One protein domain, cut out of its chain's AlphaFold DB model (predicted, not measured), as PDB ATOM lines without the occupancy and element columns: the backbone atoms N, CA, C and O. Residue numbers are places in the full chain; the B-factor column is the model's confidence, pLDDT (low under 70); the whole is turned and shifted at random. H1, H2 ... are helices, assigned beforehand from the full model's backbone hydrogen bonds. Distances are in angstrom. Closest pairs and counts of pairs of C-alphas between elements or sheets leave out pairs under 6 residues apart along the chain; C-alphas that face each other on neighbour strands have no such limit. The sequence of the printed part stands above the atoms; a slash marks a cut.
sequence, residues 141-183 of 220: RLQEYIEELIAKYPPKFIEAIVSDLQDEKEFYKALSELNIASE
ATOM      1  N   ARG A 141     -57.541 -14.177   0.548       74.88
ATOM      2  CA  ARG A 141     -56.382 -14.836   1.185       74.88
ATOM      3  C   ARG A 141     -55.991 -16.188   0.570       74.88
ATOM      4  O   ARG A 141     -54.868 -16.638   0.772       74.88
ATOM      5  N   LEU A 142     -56.892 -16.830  -0.178       71.88
ATOM      6  CA  LEU A 142     -56.573 -18.012  -0.983       71.88
ATOM      7  C   LEU A 142     -55.800 -17.633  -2.257       71.88
ATOM      8  O   LEU A 142     -54.766 -18.232  -2.525       71.88
ATOM      9  N   GLN A 143     -56.248 -16.614  -2.995       76.50
ATOM     10  CA  GLN A 143     -55.515 -16.025  -4.118       76.50
ATOM     11  C   GLN A 143     -54.156 -15.475  -3.669       76.50
ATOM     12  O   GLN A 143     -53.158 -15.843  -4.273       76.50
ATOM     13  N   GLU A 144     -54.081 -14.711  -2.569       79.00
ATOM     14  CA  GLU A 144     -52.795 -14.235  -2.021       79.00
ATOM     15  C   GLU A 144     -51.833 -15.402  -1.735       79.00
ATOM     16  O   GLU A 144     -50.648 -15.319  -2.047       79.00
ATOM     17  N   TYR A 145     -52.332 -16.514  -1.183       75.56
ATOM     18  CA  TYR A 145     -51.529 -17.707  -0.900       75.56
ATOM     19  C   TYR A 145     -51.106 -18.465  -2.171       75.56
ATOM     20  O   TYR A 145     -49.972 -18.936  -2.253       75.56
ATOM     21  N   ILE A 146     -51.975 -18.550  -3.183       77.06
ATOM     22  CA  ILE A 146     -51.662 -19.151  -4.489       77.06
ATOM     23  C   ILE A 146     -50.628 -18.297  -5.240       77.06
ATOM     24  O   ILE A 146     -49.648 -18.836  -5.749       77.06
ATOM     25  N   GLU A 147     -50.786 -16.973  -5.253       80.62
ATOM     26  CA  GLU A 147     -49.802 -16.032  -5.797       80.62
ATOM     27  C   GLU A 147     -48.463 -16.131  -5.051       80.62
ATOM     28  O   GLU A 147     -47.408 -16.173  -5.686       80.62
ATOM     29  N   GLU A 148     -48.480 -16.244  -3.719       81.62
ATOM     30  CA  GLU A 148     -47.263 -16.427  -2.923       81.62
ATOM     31  C   GLU A 148     -46.580 -17.777  -3.215       81.62
ATOM     32  O   GLU A 148     -45.351 -17.836  -3.281       81.62
ATOM     33  N   LEU A 149     -47.339 -18.856  -3.444       76.56
ATOM     34  CA  LEU A 149     -46.800 -20.154  -3.865       76.56
ATOM     35  C   LEU A 149     -46.188 -20.091  -5.273       76.56
ATOM     36  O   LEU A 149     -45.055 -20.538  -5.450       76.56
ATOM     37  N   ILE A 150     -46.875 -19.486  -6.246       74.88
ATOM     38  CA  ILE A 150     -46.373 -19.300  -7.622       74.88
ATOM     39  C   ILE A 150     -45.140 -18.374  -7.644       74.88
ATOM     40  O   ILE A 150     -44.233 -18.559  -8.455       74.88
ATOM     41  N   ALA A 151     -45.054 -17.406  -6.727       79.00
ATOM     42  CA  ALA A 151     -43.876 -16.553  -6.562       79.00
ATOM     43  C   ALA A 151     -42.702 -17.261  -5.853       79.00
ATOM     44  O   ALA A 151     -41.541 -16.961  -6.145       79.00
ATOM     45  N   LYS A 152     -42.978 -18.192  -4.928       80.62
ATOM     46  CA  LYS A 152     -41.964 -18.987  -4.205       80.62
ATOM     47  C   LYS A 152     -41.381 -20.118  -5.053       80.62
ATOM     48  O   LYS A 152     -40.179 -20.373  -4.974       80.62
ATOM     49  N   TYR A 153     -42.215 -20.794  -5.840       74.44
ATOM     50  CA  TYR A 153     -41.846 -21.980  -6.607       74.44
ATOM     51  C   TYR A 153     -41.903 -21.682  -8.109       74.44
ATOM     52  O   TYR A 153     -42.988 -21.456  -8.640       74.44
ATOM     53  N   PRO A 154     -40.760 -21.707  -8.829       79.00
ATOM     54  CA  PRO A 154     -40.746 -21.566 -10.282       79.00
ATOM     55  C   PRO A 154     -41.755 -22.513 -10.954       79.00
ATOM     56  O   PRO A 154     -41.805 -23.683 -10.565       79.00
ATOM     57  N   PRO A 155     -42.497 -22.072 -11.992       71.25
ATOM     58  CA  PRO A 155     -43.648 -22.807 -12.533       71.25
ATOM     59  C   PRO A 155     -43.322 -24.239 -12.970       71.25
ATOM     60  O   PRO A 155     -44.156 -25.117 -12.829       71.25
ATOM     61  N   LYS A 156     -42.069 -24.512 -13.349       73.56
ATOM     62  CA  LYS A 156     -41.537 -25.854 -13.647       73.56
ATOM     63  C   LYS A 156     -41.743 -26.900 -12.546       73.56
ATOM     64  O   LYS A 156     -41.810 -28.083 -12.851       73.56
ATOM     65  N   PHE A 157     -41.796 -26.492 -11.278       75.56
ATOM     66  CA  PHE A 157     -42.102 -27.407 -10.172       75.56
ATOM     67  C   PHE A 157     -43.606 -27.679 -10.061       75.56
ATOM     68  O   PHE A 157     -43.993 -28.778  -9.691       75.56
ATOM     69  N   ILE A 158     -44.444 -26.706 -10.425       75.19
ATOM     70  CA  ILE A 158     -45.902 -26.859 -10.478       75.19
ATOM     71  C   ILE A 158     -46.280 -27.732 -11.685       75.19
ATOM     72  O   ILE A 158     -47.045 -28.673 -11.532       75.19
ATOM     73  N   GLU A 159     -45.670 -27.491 -12.849       79.75
ATOM     74  CA  GLU A 159     -45.760 -28.335 -14.052       79.75
ATOM     75  C   GLU A 159     -45.369 -29.795 -13.758       79.75
ATOM     76  O   GLU A 159     -46.069 -30.710 -14.184       79.75
ATOM     77  N   ALA A 160     -44.293 -30.021 -12.989       79.69
ATOM     78  CA  ALA A 160     -43.893 -31.360 -12.553       79.69
ATOM     79  C   ALA A 160     -44.941 -32.005 -11.632       79.69
ATOM     80  O   ALA A 160     -45.425 -33.082 -11.946       79.69
ATOM     81  N   ILE A 161     -45.370 -31.313 -10.567       78.75
ATOM     82  CA  ILE A 161     -46.381 -31.825  -9.623       78.75
ATOM     83  C   ILE A 161     -47.712 -32.136 -10.328       78.75
ATOM     84  O   ILE A 161     -48.351 -33.131 -10.008       78.75
ATOM     85  N   VAL A 162     -48.127 -31.322 -11.304       81.50
ATOM     86  CA  VAL A 162     -49.313 -31.610 -12.126       81.50
ATOM     87  C   VAL A 162     -49.086 -32.858 -12.985       81.50
ATOM     88  O   VAL A 162     -49.945 -33.732 -12.995       81.50
ATOM     89  N   SER A 163     -47.926 -33.000 -13.634       81.50
ATOM     90  CA  SER A 163     -47.583 -34.209 -14.402       81.50
ATOM     91  C   SER A 163     -47.481 -35.477 -13.540       81.50
ATOM     92  O   SER A 163     -47.771 -36.558 -14.043       81.50
ATOM     93  N   ASP A 164     -47.080 -35.356 -12.273       80.94
ATOM     94  CA  ASP A 164     -47.000 -36.461 -11.309       80.94
ATOM     95  C   ASP A 164     -48.378 -36.819 -10.705       80.94
ATOM     96  O   ASP A 164     -48.526 -37.887 -10.117       80.94
ATOM     97  N   LEU A 165     -49.389 -35.947 -10.835       81.25
ATOM     98  CA  LEU A 165     -50.758 -36.147 -10.327       81.25
ATOM     99  C   LEU A 165     -51.797 -36.436 -11.424       81.25
ATOM    100  O   LEU A 165     -52.909 -36.851 -11.105       81.25
ATOM    101  N   GLN A 166     -51.474 -36.183 -12.694       82.06
ATOM    102  CA  GLN A 166     -52.420 -36.286 -13.812       82.06
ATOM    103  C   GLN A 166     -52.750 -37.739 -14.199       82.06
ATOM    104  O   GLN A 166     -53.882 -38.011 -14.593       82.06
ATOM    105  N   ASP A 167     -51.791 -38.659 -14.067       83.31
ATOM    106  CA  ASP A 167     -51.945 -40.084 -14.379       83.31
ATOM    107  C   ASP A 167     -51.651 -40.936 -13.129       83.31
ATOM    108  O   ASP A 167     -50.589 -40.811 -12.518       83.31
ATOM    109  N   GLU A 168     -52.553 -41.859 -12.762       77.12
ATOM    110  CA  GLU A 168     -52.426 -42.692 -11.545       77.12
ATOM    111  C   GLU A 168     -51.102 -43.470 -11.478       77.12
ATOM    112  O   GLU A 168     -50.525 -43.674 -10.414       77.12
ATOM    113  N   LYS A 169     -50.601 -43.921 -12.628       79.81
ATOM    114  CA  LYS A 169     -49.376 -44.719 -12.726       79.81
ATOM    115  C   LYS A 169     -48.121 -43.879 -12.473       79.81
ATOM    116  O   LYS A 169     -47.176 -44.355 -11.842       79.81
ATOM    117  N   GLU A 170     -48.122 -42.638 -12.933       79.12
ATOM    118  CA  GLU A 170     -47.074 -41.658 -12.683       79.12
ATOM    119  C   GLU A 170     -47.141 -41.188 -11.214       79.12
ATOM    120  O   GLU A 170     -46.098 -41.108 -10.564       79.12
ATOM    121  N   PHE A 171     -48.343 -41.079 -10.637       84.00
ATOM    122  CA  PHE A 171     -48.566 -40.857  -9.203       84.00
ATOM    123  C   PHE A 171     -48.025 -41.996  -8.321       84.00
ATOM    124  O   PHE A 171     -47.237 -41.742  -7.407       84.00
ATOM    125  N   TYR A 172     -48.346 -43.263  -8.606       80.88
ATOM    126  CA  TYR A 172     -47.775 -44.402  -7.868       80.88
ATOM    127  C   TYR A 172     -46.253 -44.495  -8.028       80.88
ATOM    128  O   TYR A 172     -45.547 -44.831  -7.072       80.88
ATOM    129  N   LYS A 173     -45.717 -44.137  -9.203       81.81
ATOM    130  CA  LYS A 173     -44.269 -44.008  -9.403       81.81
ATOM    131  C   LYS A 173     -43.689 -42.917  -8.496       81.81
ATOM    132  O   LYS A 173     -42.716 -43.204  -7.801       81.81
ATOM    133  N   ALA A 174     -44.283 -41.724  -8.439       81.50
ATOM    134  CA  ALA A 174     -43.842 -40.643  -7.557       81.50
ATOM    135  C   ALA A 174     -43.923 -41.039  -6.068       81.50
ATOM    136  O   ALA A 174     -42.965 -40.823  -5.328       81.50
ATOM    137  N   LEU A 175     -44.993 -41.717  -5.635       80.69
ATOM    138  CA  LEU A 175     -45.113 -42.267  -4.275       80.69
ATOM    139  C   LEU A 175     -44.009 -43.283  -3.941       80.69
ATOM    140  O   LEU A 175     -43.533 -43.304  -2.804       80.69
ATOM    141  N   SER A 176     -43.585 -44.101  -4.911       79.06
ATOM    142  CA  SER A 176     -42.458 -45.027  -4.741       79.06
ATOM    143  C   SER A 176     -41.099 -44.312  -4.742       79.06
ATOM    144  O   SER A 176     -40.216 -44.668  -3.967       79.06
ATOM    145  N   GLU A 177     -40.940 -43.258  -5.548       79.69
ATOM    146  CA  GLU A 177     -39.702 -42.476  -5.672       79.69
ATOM    147  C   GLU A 177     -39.475 -41.555  -4.454       79.69
ATOM    148  O   GLU A 177     -38.332 -41.311  -4.070       79.69
ATOM    149  N   LEU A 178     -40.552 -41.130  -3.777       79.81
ATOM    150  CA  LEU A 178     -40.521 -40.490  -2.454       79.81
ATOM    151  C   LEU A 178     -40.565 -41.488  -1.272       79.81
ATOM    152  O   LEU A 178     -40.526 -41.051  -0.124       79.81
ATOM    153  N   ASN A 179     -40.640 -42.804  -1.519       66.94
ATOM    154  CA  ASN A 179     -40.753 -43.863  -0.497       66.94
ATOM    155  C   ASN A 179     -41.967 -43.722   0.459       66.94
ATOM    156  O   ASN A 179     -41.969 -44.275   1.554       66.94
ATOM    157  N   ILE A 180     -43.024 -43.008   0.056       71.38
ATOM    158  CA  ILE A 180     -44.219 -42.777   0.892       71.38
ATOM    159  C   ILE A 180     -45.050 -44.060   1.024       71.38
ATOM    160  O   ILE A 180     -45.576 -44.347   2.096       71.38
ATOM    161  N   ALA A 181     -45.133 -44.857  -0.046       60.28
ATOM    162  CA  ALA A 181     -45.865 -46.125  -0.036       60.28
ATOM    163  C   ALA A 181     -45.291 -47.147   0.969       60.28
ATOM    164  O   ALA A 181     -46.042 -47.946   1.513       60.28
ATOM    165  N   SER A 182     -43.984 -47.088   1.244       56.88
ATOM    166  CA  SER A 182     -43.272 -48.003   2.149       56.88
ATOM    167  C   SER A 182     -43.472 -47.681   3.637       56.88
ATOM    168  O   SER A 182     -43.260 -48.541   4.480       56.88
ATOM    169  N   GLU A 183     -43.849 -46.444   3.976       54.94
ATOM    170  CA  GLU A 183     -44.171 -46.023   5.356       54.94
ATOM    171  C   GLU A 183     -45.654 -46.300   5.695       54.94
ATOM    172  O   GLU A 183     -46.050 -46.286   6.856       54.94
TER     173      GLU A 183
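Overview. This is residues 141 to 183 of the 220 residues of an uncharacterized protein of Halobacteriovoraceae bacterium (UniProt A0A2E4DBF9). Three helices strung end to end make an open zigzag that does not lie flat: H1, then H2 as the middle stroke, then H3, with the chain turning at each of the two tight links between them; the short H4 follows H3, and H1 and H3 stay apart at the two ends of H2. Residues 141 to 148 of H1 stick out free, and H2 and H3 meet in a corner. The printed part has 43 residues with four named helices, in the order H1, H2, H3, H4, and no named strand; its class is all helix. The whole is loose, with a radius of gyration of the C-alphas of 13.0 A, and elongated, spanning 35 by 20 by 15 A.

Along the chain. H1 runs from Arg 141 to Lys 152, 15.9 A from first to last C-alpha, and begins with C-alpha 141 at (-56.382, -14.836, 1.185). H2 covers residues 155 to 166 and is 16.1 A long, from C-alpha 155 at (-43.648, -22.807, -12.533) to C-alpha 166 at (-52.420, -36.286, -13.812). H3 covers residues 168 to 177 and is 14.0 A long. H4, residues 180 to 183, is 5.5 A long and ends with C-alpha 183 at (-44.171, -46.023, 5.356).

Arrangement. H1 touches no helix; H1 and H2 meet only through their link. H1 is apart from H3 and from H4. H2 touches H3 only at the corner by their link, with residues 163 to 165 of H2 alone; the closest C-alphas, those of Asp 164 and Phe 171, are 5.1 A apart. H2 and H3 run opposite ways at a steep tilt of 64 degrees, and their centres are 12.6 A apart. H3 and H4 are close but not clearly touching, with the C-alphas of Leu 175 and Ala 181 the closest at 5.8 A. H2 and H4 are apart. In H1, H2 and H3 every O i to N i+4 pair is within hydrogen-bond range; H4 is too short for such a pair, and its one O i to N i+3 pair is within range.

Size, cuts and confidence. The two C-alphas farthest apart, those of Arg 141 and Ser 182, are 35.7 A apart, and the first and last printed C-alphas are 33.8 A apart. The printed part has no cut. The links from H1 to H2, from H2 to H3 and from H3 to H4 are tight, with 2, 1 and 2 residues between the helices. Residues 151 to 157, of which 155 to 157 belong to H2, also stand free. The mean pLDDT of the printed part is 76.7; residue 179 and residues 181 to 183 are under 70, and H4 has a mean of 61.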